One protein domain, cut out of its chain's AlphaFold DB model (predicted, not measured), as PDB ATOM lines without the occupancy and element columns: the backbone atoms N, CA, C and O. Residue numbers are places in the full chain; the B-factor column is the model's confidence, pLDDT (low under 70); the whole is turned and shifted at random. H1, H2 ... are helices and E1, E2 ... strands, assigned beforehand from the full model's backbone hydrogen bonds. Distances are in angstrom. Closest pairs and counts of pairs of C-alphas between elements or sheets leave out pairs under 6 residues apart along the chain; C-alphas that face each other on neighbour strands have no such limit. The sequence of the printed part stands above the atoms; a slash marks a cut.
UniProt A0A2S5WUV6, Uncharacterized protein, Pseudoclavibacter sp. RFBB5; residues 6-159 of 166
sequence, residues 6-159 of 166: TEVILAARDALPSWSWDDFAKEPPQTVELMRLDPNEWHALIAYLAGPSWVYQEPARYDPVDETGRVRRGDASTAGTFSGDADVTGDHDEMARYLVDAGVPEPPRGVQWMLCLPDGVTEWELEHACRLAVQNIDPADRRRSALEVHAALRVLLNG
ATOM      1  N   THR A   6     167.094 217.778 239.927       82.81
ATOM      2  CA  THR A   6     166.482 218.076 241.231       82.81
ATOM      3  C   THR A   6     165.004 217.690 241.262       82.81
ATOM      4  O   THR A   6     164.536 217.110 242.238       82.81
ATOM      5  N   GLU A   7     164.264 217.982 240.192       82.75
ATOM      6  CA  GLU A   7     162.844 217.628 240.088       82.75
ATOM      7  C   GLU A   7     162.663 216.112 239.974       82.75
ATOM      8  O   GLU A   7     161.771 215.552 240.610       82.75
ATOM      9  N   VAL A   8     163.555 215.441 239.237       81.81
ATOM     10  CA  VAL A   8     163.578 213.976 239.119       81.81
ATOM     11  C   VAL A   8     163.800 213.318 240.474       81.81
ATOM     12  O   VAL A   8     163.062 212.405 240.840       81.81
ATOM     13  N   ILE A   9     164.788 213.795 241.234       84.62
ATOM     14  CA  ILE A   9     165.105 213.262 242.560       84.62
ATOM     15  C   ILE A   9     163.925 213.458 243.512       84.62
ATOM     16  O   ILE A   9     163.560 212.530 244.230       84.62
ATOM     17  N   LEU A  10     163.319 214.649 243.526       85.94
ATOM     18  CA  LEU A  10     162.179 214.933 244.399       85.94
ATOM     19  C   LEU A  10     160.978 214.043 244.063       85.94
ATOM     20  O   LEU A  10     160.404 213.449 244.969       85.94
ATOM     21  N   ALA A  11     160.646 213.893 242.779       83.56
ATOM     22  CA  ALA A  11     159.554 213.027 242.347       83.56
ATOM     23  C   ALA A  11     159.819 211.548 242.679       83.56
ATOM     24  O   ALA A  11     158.933 210.853 243.168       83.56
ATOM     25  N   ALA A  12     161.046 211.065 242.464       84.44
ATOM     26  CA  ALA A  12     161.411 209.674 242.726       84.44
ATOM     27  C   ALA A  12     161.456 209.318 244.223       84.44
ATOM     28  O   ALA A  12     161.281 208.150 244.577       84.44
ATOM     29  N   ARG A  13     161.671 210.311 245.095       86.88
ATOM     30  CA  ARG A  13     161.635 210.159 246.558       86.88
ATOM     31  C   ARG A  13     160.232 210.269 247.158       86.88
ATOM     32  O   ARG A  13     160.053 209.857 248.301       86.88
ATOM     33  N   ASP A  14     159.263 210.817 246.426       87.75
ATOM     34  CA  ASP A  14     157.885 210.977 246.910       87.75
ATOM     35  C   ASP A  14     157.153 209.628 246.981       87.75
ATOM     36  O   ASP A  14     156.472 209.317 247.960       87.75
ATOM     37  N   ALA A  15     157.355 208.777 245.970       87.06
ATOM     38  CA  ALA A  15     156.763 207.449 245.918       87.06
ATOM     39  C   ALA A  15     157.594 206.460 245.090       87.06
ATOM     40  O   ALA A  15     158.276 206.821 244.128       87.06
ATOM     41  N   LEU A  16     157.476 205.179 245.451       89.94
ATOM     42  CA  LEU A  16     157.962 204.082 244.621       89.94
ATOM     43  C   LEU A  16     157.096 203.929 243.359       89.94
ATOM     44  O   LEU A  16     155.918 204.301 243.374       89.94
ATOM     45  N   PRO A  17     157.649 203.358 242.276       88.56
ATOM     46  CA  PRO A  17     156.896 203.092 241.055       88.56
ATOM     47  C   PRO A  17     155.695 202.161 241.265       88.56
ATOM     48  O   PRO A  17     155.743 201.243 242.085       88.56
ATOM     49  N   SER A  18     154.650 202.354 240.457       88.81
ATOM     50  CA  SER A  18     153.396 201.586 240.511       88.81
ATOM     51  C   SER A  18     153.247 200.517 239.417       88.81
ATOM     52  O   SER A  18     152.125 200.090 239.149       88.81
ATOM     53  N   TRP A  19     154.325 200.148 238.725       91.62
ATOM     54  CA  TRP A  19     154.307 199.084 237.712       91.62
ATOM     55  C   TRP A  19     154.287 197.685 238.341       91.62
ATOM     56  O   TRP A  19     154.563 197.517 239.525       91.62
ATOM     57  N   SER A  20     153.966 196.679 237.536       92.69
ATOM     58  CA  SER A  20     154.042 195.261 237.888       92.69
ATOM     59  C   SER A  20     155.294 194.618 237.291       92.69
ATOM     60  O   SER A  20     155.791 195.047 236.252       92.69
ATOM     61  N   TRP A  21     155.762 193.526 237.894       91.75
ATOM     62  CA  TRP A  21     156.761 192.644 237.278       91.75
ATOM     63  C   TRP A  21     156.306 192.094 235.920       91.75
ATOM     64  O   TRP A  21     157.128 191.865 235.040       91.75
ATOM     65  N   ASP A  22     154.995 191.948 235.716       91.00
ATOM     66  CA  ASP A  22     154.424 191.507 234.437       91.00
ATOM     67  C   ASP A  22     154.568 192.544 233.308       91.00
ATOM     68  O   ASP A  22     154.418 192.187 232.139       91.00
ATOM     69  N   ASP A  23     154.884 193.804 233.634       90.12
ATOM     70  CA  ASP A  23     155.091 194.869 232.642       90.12
ATOM     71  C   ASP A  23     156.466 194.769 231.953       90.12
ATOM     72  O   ASP A  23     156.747 195.507 231.006       90.12
ATOM     73  N   PHE A  24     157.348 193.889 232.433       90.06
ATOM     74  CA  PHE A  24     158.729 193.782 231.976       90.06
ATOM     75  C   PHE A  24     158.771 193.022 230.650       90.06
ATOM     76  O   PHE A  24     158.199 191.936 230.505       90.06
ATOM     77  N   ALA A  25     159.469 193.588 229.664       87.31
ATOM     78  CA  ALA A  25     159.588 192.975 228.346       87.31
ATOM     79  C   ALA A  25     160.264 191.597 228.446       87.31
ATOM     80  O   ALA A  25     161.122 191.377 229.293       87.31
ATOM     81  N   LYS A  26     159.900 190.658 227.569       85.62
ATOM     82  CA  LYS A  26     160.530 189.319 227.509       85.62
ATOM     83  C   LYS A  26     161.552 189.187 226.385       85.62
ATOM     84  O   LYS A  26     162.251 188.183 226.295       85.62
ATOM     85  N   GLU A  27     161.617 190.195 225.523       78.38
ATOM     86  CA  GLU A  27     162.496 190.239 224.363       78.38
ATOM     87  C   GLU A  27     163.364 191.501 224.451       78.38
ATOM     88  O   GLU A  27     162.820 192.600 224.603       78.38
ATOM     89  N   PRO A  28     164.701 191.373 224.392       70.62
ATOM     90  CA  PRO A  28     165.586 192.524 224.465       70.62
ATOM     91  C   PRO A  28     165.596 193.314 223.147       70.62
ATOM     92  O   PRO A  28     165.503 192.722 222.065       70.62
ATOM     93  N   PRO A  29     165.824 194.637 223.191       70.12
ATOM     94  CA  PRO A  29     166.230 195.374 222.003       70.12
ATOM     95  C   PRO A  29     167.608 194.877 221.544       70.12
ATOM     96  O   PRO A  29     168.529 194.743 222.343       70.12
ATOM     97  N   GLN A  30     167.782 194.623 220.247       65.00
ATOM     98  CA  GLN A  30     169.028 194.043 219.713       65.00
ATOM     99  C   GLN A  30     170.231 195.003 219.727       65.00
ATOM    100  O   GLN A  30     171.350 194.588 219.441       65.00
ATOM    101  N   THR A  31     170.008 196.291 219.993       65.44
ATOM    102  CA  THR A  31     170.982 197.369 219.755       65.44
ATOM    103  C   THR A  31     171.513 198.020 221.028       65.44
ATOM    104  O   THR A  31     172.173 199.049 220.931       65.44
ATOM    105  N   VAL A  32     171.206 197.476 222.205       70.88
ATOM    106  CA  VAL A  32     171.592 198.059 223.497       70.88
ATOM    107  C   VAL A  32     172.599 197.174 224.219       70.88
ATOM    108  O   VAL A  32     172.591 195.951 224.068       70.88
ATOM    109  N   GLU A  33     173.471 197.796 225.006       82.88
ATOM    110  CA  GLU A  33     174.326 197.076 225.944       82.88
ATOM    111  C   GLU A  33     173.471 196.551 227.103       82.88
ATOM    112  O   GLU A  33     172.606 197.260 227.623       82.88
ATOM    113  N   LEU A  34     173.675 195.285 227.472       86.94
ATOM    114  CA  LEU A  34     172.855 194.586 228.456       86.94
ATOM    115  C   LEU A  34     173.720 194.148 229.630       86.94
ATOM    116  O   LEU A  34     174.661 193.377 229.455       86.94
ATOM    117  N   MET A  35     173.344 194.593 230.823       89.88
ATOM    118  CA  MET A  35     173.907 194.141 232.088       89.88
ATOM    119  C   MET A  35     173.046 193.010 232.647       89.88
ATOM    120  O   MET A  35     171.839 193.185 232.835       89.88
ATOM    121  N   ARG A  36     173.656 191.860 232.945       89.00
ATOM    122  CA  ARG A  36     172.971 190.779 233.669       89.00
ATOM    123  C   ARG A  36     172.850 191.146 235.140       89.00
ATOM    124  O   ARG A  36     173.844 191.484 235.774       89.00
ATOM    125  N   LEU A  37     171.633 191.057 235.663       88.00
ATOM    126  CA  LEU A  37     171.344 191.223 237.078       88.00
ATOM    127  C   LEU A  37     171.217 189.831 237.695       88.00
ATOM    128  O   LEU A  37     170.337 189.052 237.315       88.00
ATOM    129  N   ASP A  38     172.123 189.506 238.616       83.94
ATOM    130  CA  ASP A  38     172.088 188.225 239.314       83.94
ATOM    131  C   ASP A  38     170.813 188.142 240.172       83.94
ATOM    132  O   ASP A  38     170.318 189.165 240.650       83.94
ATOM    133  N   PRO A  39     170.240 186.947 240.385       80.50
ATOM    134  CA  PRO A  39     168.994 186.788 241.132       80.50
ATOM    135  C   PRO A  39     169.225 186.907 242.652       80.50
ATOM    136  O   PRO A  39     169.035 185.945 243.390       80.50
ATOM    137  N   ASN A  40     169.662 188.083 243.109       85.69
ATOM    138  CA  ASN A  40     169.829 188.459 244.516       85.69
ATOM    139  C   ASN A  40     168.937 189.659 244.880       85.69
ATOM    140  O   ASN A  40     168.333 190.301 244.015       85.69
ATOM    141  N   GLU A  41     168.869 189.988 246.170       90.00
ATOM    142  CA  GLU A  41     167.942 190.991 246.697       90.00
ATOM    143  C   GLU A  41     168.215 192.398 246.157       90.00
ATOM    144  O   GLU A  41     167.291 193.160 245.858       90.00
ATOM    145  N   TRP A  42     169.493 192.732 245.993       90.81
ATOM    146  CA  TRP A  42     169.949 194.037 245.524       90.81
ATOM    147  C   TRP A  42     169.672 194.248 244.034       90.81
ATOM    148  O   TRP A  42     169.132 195.276 243.622       90.81
ATOM    149  N   HIS A  43     170.008 193.259 243.216       91.50
ATOM    150  CA  HIS A  43     169.813 193.289 241.773       91.50
ATOM    151  C   HIS A  43     168.341 193.191 241.387       91.50
ATOM    152  O   HIS A  43     167.921 193.890 240.466       91.50
ATOM    153  N   ALA A  44     167.529 192.440 242.131       92.31
ATOM    154  CA  ALA A  44     166.082 192.464 241.958       92.31
ATOM    155  C   ALA A  44     165.487 193.837 242.320       92.31
ATOM    156  O   ALA A  44     164.635 194.352 241.595       92.31
ATOM    157  N   LEU A  45     165.973 194.486 243.385       95.00
ATOM    158  CA  LEU A  45     165.549 195.849 243.720       95.00
ATOM    159  C   LEU A  45     165.894 196.827 242.587       95.00
ATOM    160  O   LEU A  45     165.035 197.595 242.155       95.00
ATOM    161  N   ILE A  46     167.124 196.776 242.069       94.56
ATOM    162  CA  ILE A  46     167.557 197.601 240.933       94.56
ATOM    163  C   ILE A  46     166.689 197.333 239.699       94.56
ATOM    164  O   ILE A  46     166.228 198.289 239.075       94.56
ATOM    165  N   ALA A  47     166.422 196.063 239.376       94.31
ATOM    166  CA  ALA A  47     165.572 195.676 238.254       94.31
ATOM    167  C   ALA A  47     164.183 196.316 238.368       94.31
ATOM    168  O   ALA A  47     163.730 196.998 237.446       94.31
ATOM    169  N   TYR A  48     163.532 196.164 239.526       94.62
ATOM    170  CA  TYR A  48     162.210 196.738 239.741       94.62
ATOM    171  C   TYR A  48     162.215 198.259 239.596       94.62
ATOM    172  O   TYR A  48     161.332 198.820 238.959       94.62
ATOM    173  N   LEU A  49     163.193 198.942 240.196       94.81
ATOM    174  CA  LEU A  49     163.221 200.405 240.264       94.81
ATOM    175  C   LEU A  49     163.673 201.075 238.963       94.81
ATOM    176  O   LEU A  49     163.228 202.189 238.675       94.81
ATOM    177  N   ALA A  50     164.517 200.411 238.169       91.75
ATOM    178  CA  ALA A  50     164.836 200.835 236.807       91.75
ATOM    179  C   ALA A  50     163.573 200.803 235.931       91.75
ATOM    180  O   ALA A  50     163.316 201.728 235.152       91.75
ATOM    181  N   GLY A  51     162.737 199.789 236.158       90.81
ATOM    182  CA  GLY A  51     161.414 199.675 235.577       90.81
ATOM    183  C   GLY A  51     161.385 199.028 234.214       90.81
ATOM    184  O   GLY A  51     162.432 198.771 233.614       90.81
ATOM    185  N   PRO A  52     160.169 198.827 233.681       89.31
ATOM    186  CA  PRO A  52     159.988 198.053 232.477       89.31
ATOM    187  C   PRO A  52     160.799 198.680 231.346       89.31
ATOM    188  O   PRO A  52     161.472 197.948 230.642       89.31
ATOM    189  N   SER A  53     160.801 200.016 231.180       85.81
ATOM    190  CA  SER A  53     161.447 200.724 230.050       85.81
ATOM    191  C   SER A  53     162.946 200.476 229.883       85.81
ATOM    192  O   SER A  53     163.512 200.888 228.875       85.81
ATOM    193  N   TRP A  54     163.577 199.849 230.871       86.75
ATOM    194  CA  TRP A  54     165.008 199.588 230.917       86.75
ATOM    195  C   TRP A  54     165.329 198.131 231.208       86.75
ATOM    196  O   TRP A  54     166.492 197.755 231.130       86.75
ATOM    197  N   VAL A  55     164.344 197.305 231.549       90.06
ATOM    198  CA  VAL A  55     164.590 195.952 232.033       90.06
ATOM    199  C   VAL A  55     163.758 194.955 231.255       90.06
ATOM    200  O   VAL A  55     162.551 195.121 231.082       90.06
ATOM    201  N   TYR A  56     164.419 193.884 230.831       89.12
ATOM    202  CA  TYR A  56     163.743 192.703 230.329       89.12
ATOM    203  C   TYR A  56     163.929 191.526 231.281       89.12
ATOM    204  O   TYR A  56     164.891 191.441 232.049       89.12
ATOM    205  N   GLN A  57     162.963 190.625 231.229       89.50
ATOM    206  CA  GLN A  57     162.867 189.438 232.049       89.50
ATOM    207  C   GLN A  57     163.027 188.205 231.164       89.50
ATOM    208  O   GLN A  57     162.302 188.029 230.185       89.50
ATOM    209  N   GLU A  58     163.934 187.311 231.539       86.25
ATOM    210  CA  GLU A  58     164.104 186.016 230.880       86.25
ATOM    211  C   GLU A  58     164.085 184.871 231.906       86.25
ATOM    212  O   GLU A  58     164.268 185.108 233.104       86.25
ATOM    213  N   PRO A  59     163.854 183.615 231.483       82.94
ATOM    214  CA  PRO A  59     163.989 182.471 232.376       82.94
ATOM    215  C   PRO A  59     165.391 182.423 232.999       82.94
ATOM    216  O   PRO A  59     166.395 182.582 232.297       82.94
ATOM    217  N   ALA A  60     165.465 182.196 234.310       77.50
ATOM    218  CA  ALA A  60     166.729 182.102 235.027       77.50
ATOM    219  C   ALA A  60     167.568 180.928 234.504       77.50
ATOM    220  O   ALA A  60     167.089 179.797 234.391       77.50
ATOM    221  N   ARG A  61     168.840 181.198 234.201       69.00
ATOM    222  CA  ARG A  61     169.845 180.172 233.917       69.00
ATOM    223  C   ARG A  61     170.721 179.992 235.147       69.00
ATOM    224  O   ARG A  61     171.578 180.831 235.420       69.00
ATOM    225  N   TYR A  62     170.488 178.905 235.869       59.53
ATOM    226  CA  TYR A  62     171.323 178.501 236.991       59.53
ATOM    227  C   TYR A  62     172.516 177.709 236.459       59.53
ATOM    228  O   TYR A  62     172.333 176.703 235.768       59.53
ATOM    229  N   ASP A  63     173.731 178.172 236.754       55.94
ATOM    230  CA  ASP A  63     174.925 177.386 236.465       55.94
ATOM    231  C   ASP A  63     174.896 176.112 237.324       55.94
ATOM    232  O   ASP A  63     174.588 176.184 238.517       55.94
ATOM    233  N   PRO A  64     175.204 174.933 236.758       49.66
ATOM    234  CA  PRO A  64     175.233 173.704 237.533       49.66
ATOM    235  C   PRO A  64     176.330 173.796 238.602       49.66
ATOM    236  O   PRO A  64     177.529 173.801 238.303       49.66
ATOM    237  N   VAL A  65     175.912 173.866 239.861       49.81
ATOM    238  CA  VAL A  65     176.790 173.728 241.026       49.81
ATOM    239  C   VAL A  65     177.017 172.249 241.320       49.81
ATOM    240  O   VAL A  65     176.120 171.423 241.152       49.81
ATOM    241  N   ASP A  66     178.237 171.886 241.711       50.91
ATOM    242  CA  ASP A  66     178.505 170.535 242.204       50.91
ATOM    243  C   ASP A  66     178.014 170.341 243.651       50.91
ATOM    244  O   ASP A  66     177.633 171.294 244.327       50.91
ATOM    245  N   GLU A  67     178.047 169.097 244.146       45.78
ATOM    246  CA  GLU A  67     177.632 168.701 245.509       45.78
ATOM    247  C   GLU A  67     178.375 169.451 246.637       45.78
ATOM    248  O   GLU A  67     178.017 169.334 247.807       45.78
ATOM    249  N   THR A  68     179.416 170.224 246.305       51.12
ATOM    250  CA  THR A  68     180.177 171.069 247.234       51.12
ATOM    251  C   THR A  68     179.859 172.564 247.116       51.12
ATOM    252  O   THR A  68     180.564 173.380 247.711       51.12
ATOM    253  N   GLY A  69     178.823 172.939 246.359       46.81
ATOM    254  CA  GLY A  69     178.405 174.330 246.175       46.81
ATOM    255  C   GLY A  69     179.381 175.161 245.337       46.81
ATOM    256  O   GLY A  69     179.344 176.389 245.381       46.81
ATOM    257  N   ARG A  70     180.295 174.525 244.586       43.22
ATOM    258  CA  ARG A  70     181.196 175.238 243.673       43.22
ATOM    259  C   ARG A  70     180.591 175.284 242.278       43.22
ATOM    260  O   ARG A  70     180.191 174.264 241.719       43.22
ATOM    261  N   VAL A  71     180.586 176.481 241.693       46.94
ATOM    262  CA  VAL A  71     180.215 176.698 240.291       46.94
ATOM    263  C   VAL A  71     181.196 175.934 239.403       46.94
ATOM    264  O   VAL A  71     182.394 176.245 239.370       46.94
ATOM    265  N   ARG A  72     180.711 174.932 238.662       43.88
ATOM    266  CA  ARG A  72     181.522 174.290 237.626       43.88
ATOM    267  C   ARG A  72     181.636 175.243 236.444       43.88
ATOM    268  O   ARG A  72     180.753 175.303 235.599       43.88
ATOM    269  N   ARG A  73     182.766 175.944 236.325       45.03
ATOM    270  CA  ARG A  73     183.154 176.550 235.045       45.03
ATOM    271  C   ARG A  73     183.598 175.414 234.114       45.03
ATOM    272  O   ARG A  73     184.762 175.024 234.127       45.03
ATOM    273  N   GLY A  74     182.655 174.839 233.372       36.97
ATOM    274  CA  GLY A  74     182.901 173.737 232.447       36.97
ATOM    275  C   GLY A  74     181.962 173.806 231.252       36.97
ATOM    276  O   GLY A  74     180.758 173.953 231.429       36.97
ATOM    277  N   ASP A  75     182.560 173.740 230.063       35.66
ATOM    278  CA  ASP A  75     181.932 173.808 228.747       35.66
ATOM    279  C   ASP A  75     180.597 173.068 228.634       35.66
ATOM    280  O   ASP A  75     180.378 172.002 229.218       35.66
ATOM    281  N   ALA A  76     179.729 173.656 227.810       44.62
ATOM    282  CA  ALA A  76     178.452 173.107 227.403       44.62
ATOM    283  C   ALA A  76     178.545 171.602 227.109       44.62
ATOM    284  O   ALA A  76     179.448 171.143 226.409       44.62
ATOM    285  N   SER A  77     177.528 170.874 227.575       38.22
ATOM    286  CA  SER A  77     177.299 169.438 227.371       38.22
ATOM    287  C   SER A  77     177.743 168.536 228.527       38.22
ATOM    288  O   SER A  77     178.540 167.616 228.371       38.22
ATOM    289  N   THR A  78     177.137 168.706 229.702       34.88
ATOM    290  CA  THR A  78     176.688 167.544 230.486       34.88
ATOM    291  C   THR A  78     175.510 167.950 231.363       34.88
ATOM    292  O   THR A  78     175.610 168.904 232.128       34.88
ATOM    293  N   ALA A  79     174.387 167.236 231.246       41.97
ATOM    294  CA  ALA A  79     173.266 167.337 232.174       41.97
ATOM    295  C   ALA A  79     173.744 166.891 233.568       41.97
ATOM    296  O   ALA A  79     173.806 165.698 233.861       41.97
ATOM    297  N   GLY A  80     174.189 167.854 234.374       33.56
ATOM    298  CA  GLY A  80     174.594 167.652 235.757       33.56
ATOM    299  C   GLY A  80     173.369 167.616 236.660       33.56
ATOM    300  O   GLY A  80     172.500 168.477 236.568       33.56
ATOM    301  N   THR A  81     173.298 166.591 237.503       37.66
ATOM    302  CA  THR A  81     172.270 166.393 238.524       37.66
ATOM    303  C   THR A  81     172.187 167.610 239.445       37.66
ATOM    304  O   THR A  81     173.173 167.974 240.080       37.66
ATOM    305  N   PHE A  82     171.006 168.227 239.503       44.94
ATOM    306  CA  PHE A  82     170.701 169.362 240.369       44.94
ATOM    307  C   PHE A  82     170.779 168.951 241.842       44.94
ATOM    308  O   PHE A  82     170.081 168.029 242.271       44.94
ATOM    309  N   SER A  83     171.581 169.666 242.627       39.62
ATOM    310  CA  SER A  83     171.485 169.626 244.083       39.62
ATOM    311  C   SER A  83     170.369 170.575 244.529       39.62
ATOM    312  O   SER A  83     170.614 171.743 244.785       39.62
ATOM    313  N   GLY A  84     169.140 170.045 244.566       41.03
ATOM    314  CA  GLY A  84     168.025 170.490 245.412       41.03
ATOM    315  C   GLY A  84     167.335 171.817 245.073       41.03
ATOM    316  O   GLY A  84     167.852 172.887 245.368       41.03
ATOM    317  N   ASP A  85     166.072 171.738 244.639       45.00
ATOM    318  CA  ASP A  85     165.128 172.871 244.564       45.00
ATOM    319  C   ASP A  85     165.103 173.734 245.845       45.00
ATOM    320  O   ASP A  85     164.800 174.921 245.788       45.00
ATOM    321  N   ALA A  86     165.439 173.164 247.008       40.41
ATOM    322  CA  ALA A  86     165.387 173.826 248.308       40.41
ATOM    323  C   ALA A  86     166.337 175.034 248.460       40.41
ATOM    324  O   ALA A  86     165.905 176.028 249.040       40.41
ATOM    325  N   ASP A  87     167.564 174.989 247.920       49.50
ATOM    326  CA  ASP A  87     168.511 176.119 248.023       49.50
ATOM    327  C   ASP A  87     168.042 177.299 247.157       49.50
ATOM    328  O   ASP A  87     167.951 178.429 247.626       49.50
ATOM    329  N   VAL A  88     167.569 177.016 245.937       54.06
ATOM    330  CA  VAL A  88     166.972 178.023 245.037       54.06
ATOM    331  C   VAL A  88     165.682 178.622 245.620       54.06
ATOM    332  O   VAL A  88     165.352 179.781 245.363       54.06
ATOM    333  N   THR A  89     164.936 177.847 246.416       56.62
ATOM    334  CA  THR A  89     163.717 178.335 247.078       56.62
ATOM    335  C   THR A  89     164.039 179.257 248.258       56.62
ATOM    336  O   THR A  89     163.338 180.248 248.454       56.62
ATOM    337  N   GLY A  90     165.091 178.947 249.025       60.75
ATOM    338  CA  GLY A  90     165.540 179.753 250.164       60.75
ATOM    339  C   GLY A  90     166.016 181.142 249.743       60.75
ATOM    340  O   GLY A  90     165.545 182.136 250.297       60.75
ATOM    341  N   ASP A  91     166.849 181.203 248.703       73.94
ATOM    342  CA  ASP A  91     167.375 182.461 248.157       73.94
ATOM    343  C   ASP A  91     166.246 183.359 247.616       73.94
ATOM    344  O   ASP A  91     166.230 184.576 247.811       73.94
ATOM    345  N   HIS A  92     165.236 182.753 246.982       83.06
ATOM    346  CA  HIS A  92     164.082 183.495 246.484       83.06
ATOM    347  C   HIS A  92     163.197 184.046 247.611       83.06
ATOM    348  O   HIS A  92     162.740 185.186 247.525       83.06
ATOM    349  N   ASP A  93     162.944 183.267 248.665       86.00
ATOM    350  CA  ASP A  93     162.116 183.707 249.791       86.00
ATOM    351  C   ASP A  93     162.776 184.869 250.563       86.00
ATOM    352  O   ASP A  93     162.079 185.762 251.055       86.00
ATOM    353  N   GLU A  94     164.108 184.884 250.671       87.25
ATOM    354  CA  GLU A  94     164.858 186.001 251.260       87.25
ATOM    355  C   GLU A  94     164.770 187.261 250.390       87.25
ATOM    356  O   GLU A  94     164.390 188.327 250.887       87.25
ATOM    357  N   MET A  95     164.982 187.121 249.078       90.06
ATOM    358  CA  MET A  95     164.790 188.196 248.102       90.06
ATOM    359  C   MET A  95     163.371 188.773 248.131       90.06
ATOM    360  O   MET A  95     163.198 189.994 248.170       90.06
ATOM    361  N   ALA A  96     162.347 187.923 248.174       91.56
ATOM    362  CA  ALA A  96     160.955 188.347 248.269       91.56
ATOM    363  C   ALA A  96     160.697 189.174 249.539       91.56
ATOM    364  O   ALA A  96     160.117 190.258 249.466       91.56
ATOM    365  N   ARG A  97     161.173 188.707 250.703       92.31
ATOM    366  CA  ARG A  97     161.043 189.444 251.974       92.31
ATOM    367  C   ARG A  97     161.771 190.780 251.933       92.31
ATOM    368  O   ARG A  97     161.228 191.780 252.398       92.31
ATOM    369  N   TYR A  98     162.976 190.812 251.364       91.69
ATOM    370  CA  TYR A  98     163.738 192.045 251.211       91.69
ATOM    371  C   TYR A  98     162.961 193.099 250.417       91.69
ATOM    372  O   TYR A  98     162.839 194.241 250.868       91.69
ATOM    373  N   LEU A  99     162.388 192.702 249.278       93.62
ATOM    374  CA  LEU A  99     161.617 193.587 248.407       93.62
ATOM    375  C   LEU A  99     160.313 194.050 249.061       93.62
ATOM    376  O   LEU A  99     160.019 195.246 249.043       93.62
ATOM    377  N   VAL A 100     159.580 193.151 249.720       94.50
ATOM    378  CA  VAL A 100     158.348 193.503 250.443       94.50
ATOM    379  C   VAL A 100     158.629 194.515 251.556       94.50
ATOM    380  O   VAL A 100     157.920 195.518 251.656       94.50
ATOM    381  N   ASP A 101     159.693 194.322 252.339       93.62
ATOM    382  CA  ASP A 101     160.094 195.272 253.387       93.62
ATOM    383  C   ASP A 101     160.548 196.625 252.802       93.62
ATOM    384  O   ASP A 101     160.412 197.672 253.441       93.62
ATOM    385  N   ALA A 102     161.052 196.630 251.565       92.50
ATOM    386  CA  ALA A 102     161.353 197.842 250.809       92.50
ATOM    387  C   ALA A 102     160.098 198.523 250.222       92.50
ATOM    388  O   ALA A 102     160.170 199.676 249.796       92.50
ATOM    389  N   GLY A 103     158.936 197.863 250.238       92.62
ATOM    390  CA  GLY A 103     157.692 198.340 249.628       92.62
ATOM    391  C   GLY A 103     157.560 198.014 248.138       92.62
ATOM    392  O   GLY A 103     156.755 198.648 247.456       92.62
ATOM    393  N   VAL A 104     158.345 197.058 247.644       93.94
ATOM    394  CA  VAL A 104     158.328 196.530 246.276       93.94
ATOM    395  C   VAL A 104     157.561 195.194 246.251       93.94
ATOM    396  O   VAL A 104     157.695 194.405 247.189       93.94
ATOM    397  N   PRO A 105     156.741 194.910 245.221       93.50
ATOM    398  CA  PRO A 105     156.046 193.631 245.092       93.50
ATOM    399  C   PRO A 105     156.997 192.430 245.020       93.50
ATOM    400  O   PRO A 105     158.110 192.535 244.503       93.50
ATOM    401  N   GLU A 106     156.522 191.269 245.469       91.75
ATOM    402  CA  GLU A 106     157.249 190.000 245.355       91.75
ATOM    403  C   GLU A 106     157.592 189.685 243.883       91.75
ATOM    404  O   GLU A 106     156.710 189.790 243.021       91.75
ATOM    405  N   PRO A 107     158.853 189.329 243.572       89.25
ATOM    406  CA  PRO A 107     159.273 189.021 242.215       89.25
ATOM    407  C   PRO A 107     158.784 187.631 241.783       89.25
ATOM    408  O   PRO A 107     158.633 186.735 242.614       89.25
ATOM    409  N   PRO A 108     158.592 187.390 240.476       88.44
ATOM    410  CA  PRO A 108     158.284 186.055 239.983       88.44
ATOM    411  C   PRO A 108     159.445 185.071 240.221       88.44
ATOM    412  O   PRO A 108     160.618 185.440 240.271       88.44
ATOM    413  N   ARG A 109     159.115 183.782 240.355       85.50
ATOM    414  CA  ARG A 109     160.096 182.699 240.534       85.50
ATOM    415  C   ARG A 109     160.717 182.269 239.211       85.50
ATOM    416  O   ARG A 109     160.041 182.244 238.185       85.50
ATOM    417  N   GLY A 110     161.980 181.842 239.262       82.50
ATOM    418  CA  GLY A 110     162.670 181.237 238.118       82.50
ATOM    419  C   GLY A 110     162.943 182.211 236.972       82.50
ATOM    420  O   GLY A 110     163.051 181.787 235.820       82.50
ATOM    421  N   VAL A 111     163.040 183.505 237.274       85.12
ATOM    422  CA  VAL A 111     163.381 184.544 236.300       85.12
ATOM    423  C   VAL A 111     164.688 185.217 236.681       85.12
ATOM    424  O   VAL A 111     165.089 185.218 237.842       85.12
ATOM    425  N   GLN A 112     165.337 185.793 235.685       87.12
ATOM    426  CA  GLN A 112     166.444 186.717 235.853       87.12
ATOM    427  C   GLN A 112     166.158 187.971 235.035       87.12
ATOM    428  O   GLN A 112     165.377 187.940 234.074       87.12
ATOM    429  N   TRP A 113     166.803 189.065 235.419       90.94
ATOM    430  CA  TRP A 113     166.603 190.357 234.789       90.94
ATOM    431  C   TRP A 113     167.868 190.822 234.115       90.94
ATOM    432  O   TRP A 113     168.990 190.469 234.481       90.94
ATOM    433  N   MET A 114     167.661 191.632 233.101       91.25
ATOM    434  CA  MET A 114     168.729 192.154 232.289       91.25
ATOM    435  C   MET A 114     168.405 193.615 232.021       91.25
ATOM    436  O   MET A 114     167.317 193.955 231.546       91.25
ATOM    437  N   LEU A 115     169.334 194.482 232.398       91.00
ATOM    438  CA  LEU A 115     169.166 195.923 232.366       91.00
ATOM    439  C   LEU A 115     169.832 196.485 231.112       91.00
ATOM    440  O   LEU A 115     170.999 196.219 230.838       91.00
ATOM    441  N   CYS A 116     169.079 197.271 230.353       88.94
ATOM    442  CA  CYS A 116     169.555 198.009 229.196       88.94
ATOM    443  C   CYS A 116     170.348 199.217 229.692       88.94
ATOM    444  O   CYS A 116     169.778 200.133 230.290       88.94
ATOM    445  N   LEU A 117     171.655 199.225 229.459       85.81
ATOM    446  CA  LEU A 117     172.505 200.345 229.825       85.81
ATOM    447  C   LEU A 117     172.393 201.452 228.761       85.81
ATOM    448  O   LEU A 117     172.541 201.171 227.569       85.81
ATOM    449  N   PRO A 118     172.112 202.709 229.154       81.56
ATOM    450  CA  PRO A 118     172.214 203.845 228.246       81.56
ATOM    451  C   PRO A 118     173.636 204.017 227.700       81.56
ATOM    452  O   PRO A 118     174.612 203.717 228.387       81.56
ATOM    453  N   ASP A 119     173.759 204.624 226.518       78.81
ATOM    454  CA  ASP A 119     175.062 204.946 225.933       78.81
ATOM    455  C   ASP A 119     175.957 205.736 226.907       78.81
ATOM    456  O   ASP A 119     175.613 206.818 227.409       78.81
ATOM    457  N   GLY A 120     177.147 205.189 227.158       79.12
ATOM    458  CA  GLY A 120     178.135 205.779 228.059       79.12
ATOM    459  C   GLY A 120     177.778 205.679 229.543       79.12
ATOM    460  O   GLY A 120     178.321 206.466 230.316       79.12
ATOM    461  N   VAL A 121     176.858 204.786 229.923       84.94
ATOM    462  CA  VAL A 121     176.670 204.323 231.301       84.94
ATOM    463  C   VAL A 121     177.199 202.900 231.393       84.94
ATOM    464  O   VAL A 121     176.719 201.997 230.720       84.94
ATOM    465  N   THR A 122     178.192 202.700 232.245       88.12
ATOM    466  CA  THR A 122     178.785 201.386 232.509       88.12
ATOM    467  C   THR A 122     178.124 200.701 233.703       88.12
ATOM    468  O   THR A 122     177.558 201.361 234.579       88.12
ATOM    469  N   GLU A 123     178.273 199.376 233.800       89.88
ATOM    470  CA  GLU A 123     177.865 198.605 234.988       89.88
ATOM    471  C   GLU A 123     178.444 199.204 236.280       89.88
ATOM    472  O   GLU A 123     177.755 199.322 237.294       89.88
ATOM    473  N   TRP A 124     179.708 199.646 236.234       90.44
ATOM    474  CA  TRP A 124     180.375 200.264 237.378       90.44
ATOM    475  C   TRP A 124     179.718 201.582 237.791       90.44
ATOM    476  O   TRP A 124     179.516 201.797 238.983       90.44
ATOM    477  N   GLU A 125     179.372 202.458 236.844       90.25
ATOM    478  CA  GLU A 125     178.709 203.733 237.150       90.25
ATOM    479  C   GLU A 125     177.329 203.514 237.771       90.25
ATOM    480  O   GLU A 125     176.977 204.202 238.732       90.25
ATOM    481  N   LEU A 126     176.580 202.525 237.276       91.44
ATOM    482  CA  LEU A 126     175.271 202.164 237.812       91.44
ATOM    483  C   LEU A 126     175.365 201.625 239.241       91.44
ATOM    484  O   LEU A 126     174.701 202.141 240.145       91.44
ATOM    485  N   GLU A 127     176.229 200.637 239.467       91.31
ATOM    486  CA  GLU A 127     176.480 200.064 240.792       91.31
ATOM    487  C   GLU A 127     176.998 201.119 241.772       91.31
ATOM    488  O   GLU A 127     176.545 201.203 242.917       91.31
ATOM    489  N   HIS A 128     177.933 201.958 241.325       92.06
ATOM    490  CA  HIS A 128     178.498 203.018 242.145       92.06
ATOM    491  C   HIS A 128     177.435 204.041 242.550       92.06
ATOM    492  O   HIS A 128     177.352 204.377 243.731       92.06
ATOM    493  N   ALA A 129     176.585 204.488 241.618       91.94
ATOM    494  CA  ALA A 129     175.504 205.428 241.907       91.94
ATOM    495  C   ALA A 129     174.497 204.856 242.918       91.94
ATOM    496  O   ALA A 129     174.138 205.540 243.879       91.94
ATOM    497  N   CYS A 130     174.091 203.592 242.756       93.25
ATOM    498  CA  CYS A 130     173.147 202.945 243.669       93.25
ATOM    499  C   CYS A 130     173.742 202.765 245.074       93.25
ATOM    500  O   CYS A 130     173.079 203.062 246.068       93.25
ATOM    501  N   ARG A 131     175.012 202.346 245.182       93.06
ATOM    502  CA  ARG A 131     175.702 202.214 246.480       93.06
ATOM    503  C   ARG A 131     175.901 203.562 247.164       93.06
ATOM    504  O   ARG A 131     175.698 203.669 248.371       93.06
ATOM    505  N   LEU A 132     176.274 204.589 246.403       94.12
ATOM    506  CA  LEU A 132     176.442 205.947 246.915       94.12
ATOM    507  C   LEU A 132     175.122 206.496 247.474       94.12
ATOM    508  O   LEU A 132     175.128 207.142 248.520       94.12
ATOM    509  N   ALA A 133     173.995 206.204 246.817       91.50
ATOM    510  CA  ALA A 133     172.670 206.646 247.252       91.50
ATOM    511  C   ALA A 133     172.302 206.122 248.649       91.50
ATOM    512  O   ALA A 133     171.699 206.847 249.440       91.50
ATOM    513  N   VAL A 134     172.713 204.893 248.978       94.06
ATOM    514  CA  VAL A 134     172.362 204.234 250.247       94.06
ATOM    515  C   VAL A 134     173.449 204.299 251.319       94.06
ATOM    516  O   VAL A 134     173.200 203.907 252.453       94.06
ATOM    517  N   GLN A 135     174.635 204.839 251.014       93.12
ATOM    518  CA  GLN A 135     175.819 204.758 251.888       93.12
ATOM    519  C   GLN A 135     175.613 205.296 253.319       93.12
ATOM    520  O   GLN A 135     176.319 204.894 254.238       93.12
ATOM    521  N   ASN A 136     174.685 206.243 253.492       91.88
ATOM    522  CA  ASN A 136     174.409 206.935 254.755       91.88
ATOM    523  C   ASN A 136     173.021 206.597 255.323       91.88
ATOM    524  O   ASN A 136     172.541 207.284 256.226       91.88
ATOM    525  N   ILE A 137     172.348 205.595 254.761       92.50
ATOM    526  CA  ILE A 137     171.036 205.137 255.213       92.50
ATOM    527  C   ILE A 137     171.249 203.962 256.162       92.50
ATOM    528  O   ILE A 137     172.151 203.149 255.966       92.50
ATOM    529  N   ASP A 138     170.420 203.878 257.199       91.12
ATOM    530  CA  ASP A 138     170.366 202.683 258.035       91.12
ATOM    531  C   ASP A 138     169.977 201.474 257.159       91.12
ATOM    532  O   ASP A 138     168.913 201.516 256.537       91.12
ATOM    533  N   PRO A 139     170.778 200.393 257.103       85.38
ATOM    534  CA  PRO A 139     170.437 199.196 256.333       85.38
ATOM    535  C   PRO A 139     169.082 198.570 256.708       85.38
ATOM    536  O   PRO A 139     168.497 197.843 255.904       85.38
ATOM    537  N   ALA A 140     168.568 198.839 257.915       89.75
ATOM    538  CA  ALA A 140     167.234 198.413 258.328       89.75
ATOM    539  C   ALA A 140     166.103 199.245 257.687       89.75
ATOM    540  O   ALA A 140     164.985 198.747 257.547       89.75
ATOM    541  N   ASP A 141     166.372 200.482 257.252       93.81
ATOM    542  CA  ASP A 141     165.411 201.349 256.561       93.81
ATOM    543  C   ASP A 141     165.384 201.040 255.054       93.81
ATOM    544  O   ASP A 141     165.821 201.808 254.186       93.81
ATOM    545  N   ARG A 142     164.876 199.845 254.738       92.56
ATOM    546  CA  ARG A 142     164.808 199.318 253.366       92.56
ATOM    547  C   ARG A 142     163.932 200.174 252.458       92.56
ATOM    548  O   ARG A 142     164.271 200.375 251.294       92.56
ATOM    549  N   ARG A 143     162.844 200.737 252.991       94.31
ATOM    550  CA  ARG A 143     161.955 201.626 252.231       94.31
ATOM    551  C   ARG A 143     162.673 202.901 251.807       94.31
ATOM    552  O   ARG A 143     162.587 203.291 250.644       94.31
ATOM    553  N   ARG A 144     163.396 203.554 252.721       93.88
ATOM    554  CA  ARG A 144     164.186 204.737 252.369       93.88
ATOM    555  C   ARG A 144     165.307 204.398 251.398       93.88
ATOM    556  O   ARG A 144     165.519 205.148 250.450       93.88
ATOM    557  N   SER A 145     165.967 203.258 251.590       93.88
ATOM    558  CA  SER A 145     166.983 202.766 250.655       93.88
ATOM    559  C   SER A 145     166.422 202.615 249.239       93.88
ATOM    560  O   SER A 145     167.010 203.136 248.297       93.88
ATOM    561  N   ALA A 146     165.241 202.011 249.084       94.94
ATOM    562  CA  ALA A 146     164.588 201.870 247.785       94.94
ATOM    563  C   ALA A 146     164.240 203.215 247.131       94.94
ATOM    564  O   ALA A 146     164.449 203.377 245.933       94.94
ATOM    565  N   LEU A 147     163.759 204.201 247.894       94.44
ATOM    566  CA  LEU A 147     163.476 205.543 247.362       94.44
ATOM    567  C   LEU A 147     164.746 206.255 246.871       94.44
ATOM    568  O   LEU A 147     164.727 206.918 245.834       94.44
ATOM    569  N   GLU A 148     165.858 206.107 247.590       94.62
ATOM    570  CA  GLU A 148     167.137 206.718 247.213       94.62
ATOM    571  C   GLU A 148     167.765 206.027 245.994       94.62
ATOM    572  O   GLU A 148     168.236 206.704 245.078       94.62
ATOM    573  N   VAL A 149     167.685 204.695 245.920       94.44
ATOM    574  CA  VAL A 149     168.079 203.934 244.723       94.44
ATOM    575  C   VAL A 149     167.198 204.307 243.533       94.44
ATOM    576  O   VAL A 149     167.718 204.549 242.447       94.44
ATOM    577  N   HIS A 150     165.882 204.430 243.724       93.88
ATOM    578  CA  HIS A 150     164.964 204.858 242.669       93.88
ATOM    579  C   HIS A 150     165.363 206.230 242.124       93.88
ATOM    580  O   HIS A 150     165.487 206.392 240.913       93.88
ATOM    581  N   ALA A 151     165.633 207.202 242.997       90.31
ATOM    582  CA  ALA A 151     166.074 208.530 242.585       90.31
ATOM    583  C   ALA A 151     167.401 208.501 241.814       90.31
ATOM    584  O   ALA A 151     167.504 209.132 240.760       90.31
ATOM    585  N   ALA A 152     168.388 207.739 242.292       91.50
ATOM    586  CA  ALA A 152     169.673 207.588 241.615       91.50
ATOM    587  C   ALA A 152     169.517 206.959 240.221       91.50
ATOM    588  O   ALA A 152     170.044 207.492 239.243       91.50
ATOM    589  N   LEU A 153     168.732 205.883 240.113       91.50
ATOM    590  CA  LEU A 153     168.433 205.231 238.840       91.50
ATOM    591  C   LEU A 153     167.694 206.172 237.893       91.50
ATOM    592  O   LEU A 153     168.028 206.224 236.717       91.50
ATOM    593  N   ARG A 154     166.737 206.971 238.374       89.12
ATOM    594  CA  ARG A 154     166.052 207.940 237.509       89.12
ATOM    595  C   ARG A 154     166.985 208.992 236.956       89.12
ATOM    596  O   ARG A 154     166.876 209.288 235.777       89.12
ATOM    597  N   VAL A 155     167.895 209.538 237.754       87.19
ATOM    598  CA  VAL A 155     168.881 210.504 237.247       87.19
ATOM    599  C   VAL A 155     169.790 209.844 236.212       87.19
ATOM    600  O   VAL A 155     169.985 210.386 235.124       87.19
ATOM    601  N   LEU A 156     170.293 208.647 236.517       85.94
ATOM    602  CA  LEU A 156     171.220 207.934 235.645       85.94
ATOM    603  C   LEU A 156     170.571 207.509 234.316       85.94
ATOM    604  O   LEU A 156     171.177 207.655 233.256       85.94
ATOM    605  N   LEU A 157     169.328 207.026 234.366       82.12
ATOM    606  CA  LEU A 157     168.608 206.479 233.214       82.12
ATOM    607  C   LEU A 157     167.839 207.551 232.420       82.12
ATOM    608  O   LEU A 157     167.738 207.444 231.201       82.12
ATOM    609  N   ASN A 158     167.352 208.632 233.047       72.19
ATOM    610  CA  ASN A 158     166.647 209.716 232.334       72.19
ATOM    611  C   ASN A 158     167.574 210.567 231.446       72.19
ATOM    612  O   ASN A 158     167.087 211.383 230.661       72.19
ATOM    613  N   GLY A 159     168.896 210.428 231.577       57.22
ATOM    614  CA  GLY A 159     169.855 211.370 231.004       57.22
ATOM    615  C   GLY A 159     170.278 211.134 229.551       57.22
ATOM    616  O   GLY A 159     170.817 212.067 228.953       57.22
TER     617      GLY A 159
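This is residues 6 to 159 of the 166 residues of an uncharacterized protein of Pseudoclavibacter sp. RFBB5 (UniProt A0A2S5WUV6). H2 lies in the middle, packed over one face of a small three-stranded sheet; beside H2 is H5, which runs between H2 and H1 and has H4 packed on a further side. The long H3 meets H5 in a corner, and beyond its other end the loop of residues 60 to 84 reaches away from this core and makes much of the length. The printed part has 154 residues with five named helices and three named strands, in the order H1 E1 H2 E2 H3 E3 H4 H5; the sheet, E1 E3 E2, is antiparallel and the class is mixed, helices and strands. The whole is compact, with a radius of gyration of the C-alphas of 16.5 A and spans of 53 by 37 by 27 A.

H1, residues 6 to 14, touches the hub H5, residues 142 to 158, at a shallow tilt of 33 degrees, only just short of steep, and they run opposite ways; their closest C-alphas are those of Ala 12 and Ala 151, 4.8 A apart. E1, residues 33 to 37, is antiparallel to E3, residues 111 to 117, with N 35 and O 115 within hydrogen-bond range at 2.9 A. H2, residues 41 to 50, is on the sheet at a height of 9.1 A, making two layers, a helix on one face of a sheet. It lies over E3, and only just not over E1 or E2, residues 55 to 59: 2 of its C-alphas fall on each. On the local plane it runs slantwise to E3 at 52 degrees. H2 touches H5 at a steep tilt of 47 degrees, closest at the C-alphas of Leu 49 and His 150, 5.4 A. E2 is antiparallel to E3, with N 58 and O 112 at 3.0 A. E1, H2 and E2 form a split strand-helix-strand unit, two strands running the same way with E3 between them, and its crossover is right-handed. H3, residues 85 to 102, touches H5 with residues 98 to 102 alone, about perpendicular at 86 degrees; the C-alphas of Ala 102 and Arg 143, the closest, are 4.1 A apart. H3 also touches H2, with residues 94 to 99 alone, closest at the C-alphas of Met 95 and Glu 41, 4.4 A. H4, residues 123 to 134, and H5 form a helical hairpin at a steep tilt of 41 degrees, closest at the C-alphas of Cys 130 and Val 149, 5.3 A; H4 only grazes the sheet, with residues 123 to 126. In the five helices every O i to N i+4 pair is within hydrogen-bond range.

H1 begins at C-alpha 6, (166.482, 218.076, 241.231). E3 is 19.4 A long, H3 26.0 A, from C-alpha 85 at (165.128, 172.871, 244.564), H4 17.2 A and H5 23.5 A, ending at C-alpha 158, (166.647, 209.716, 232.334).

The C-alphas farthest apart are those of Glu 7 and Thr 78, 52.8 A. The printed part has no cut. The links H1 to E1 and E2 to H3 are long. Mean pLDDT of the printed part is 79.8; residues 30 to 31, 61 to 90 and 159 are under 70.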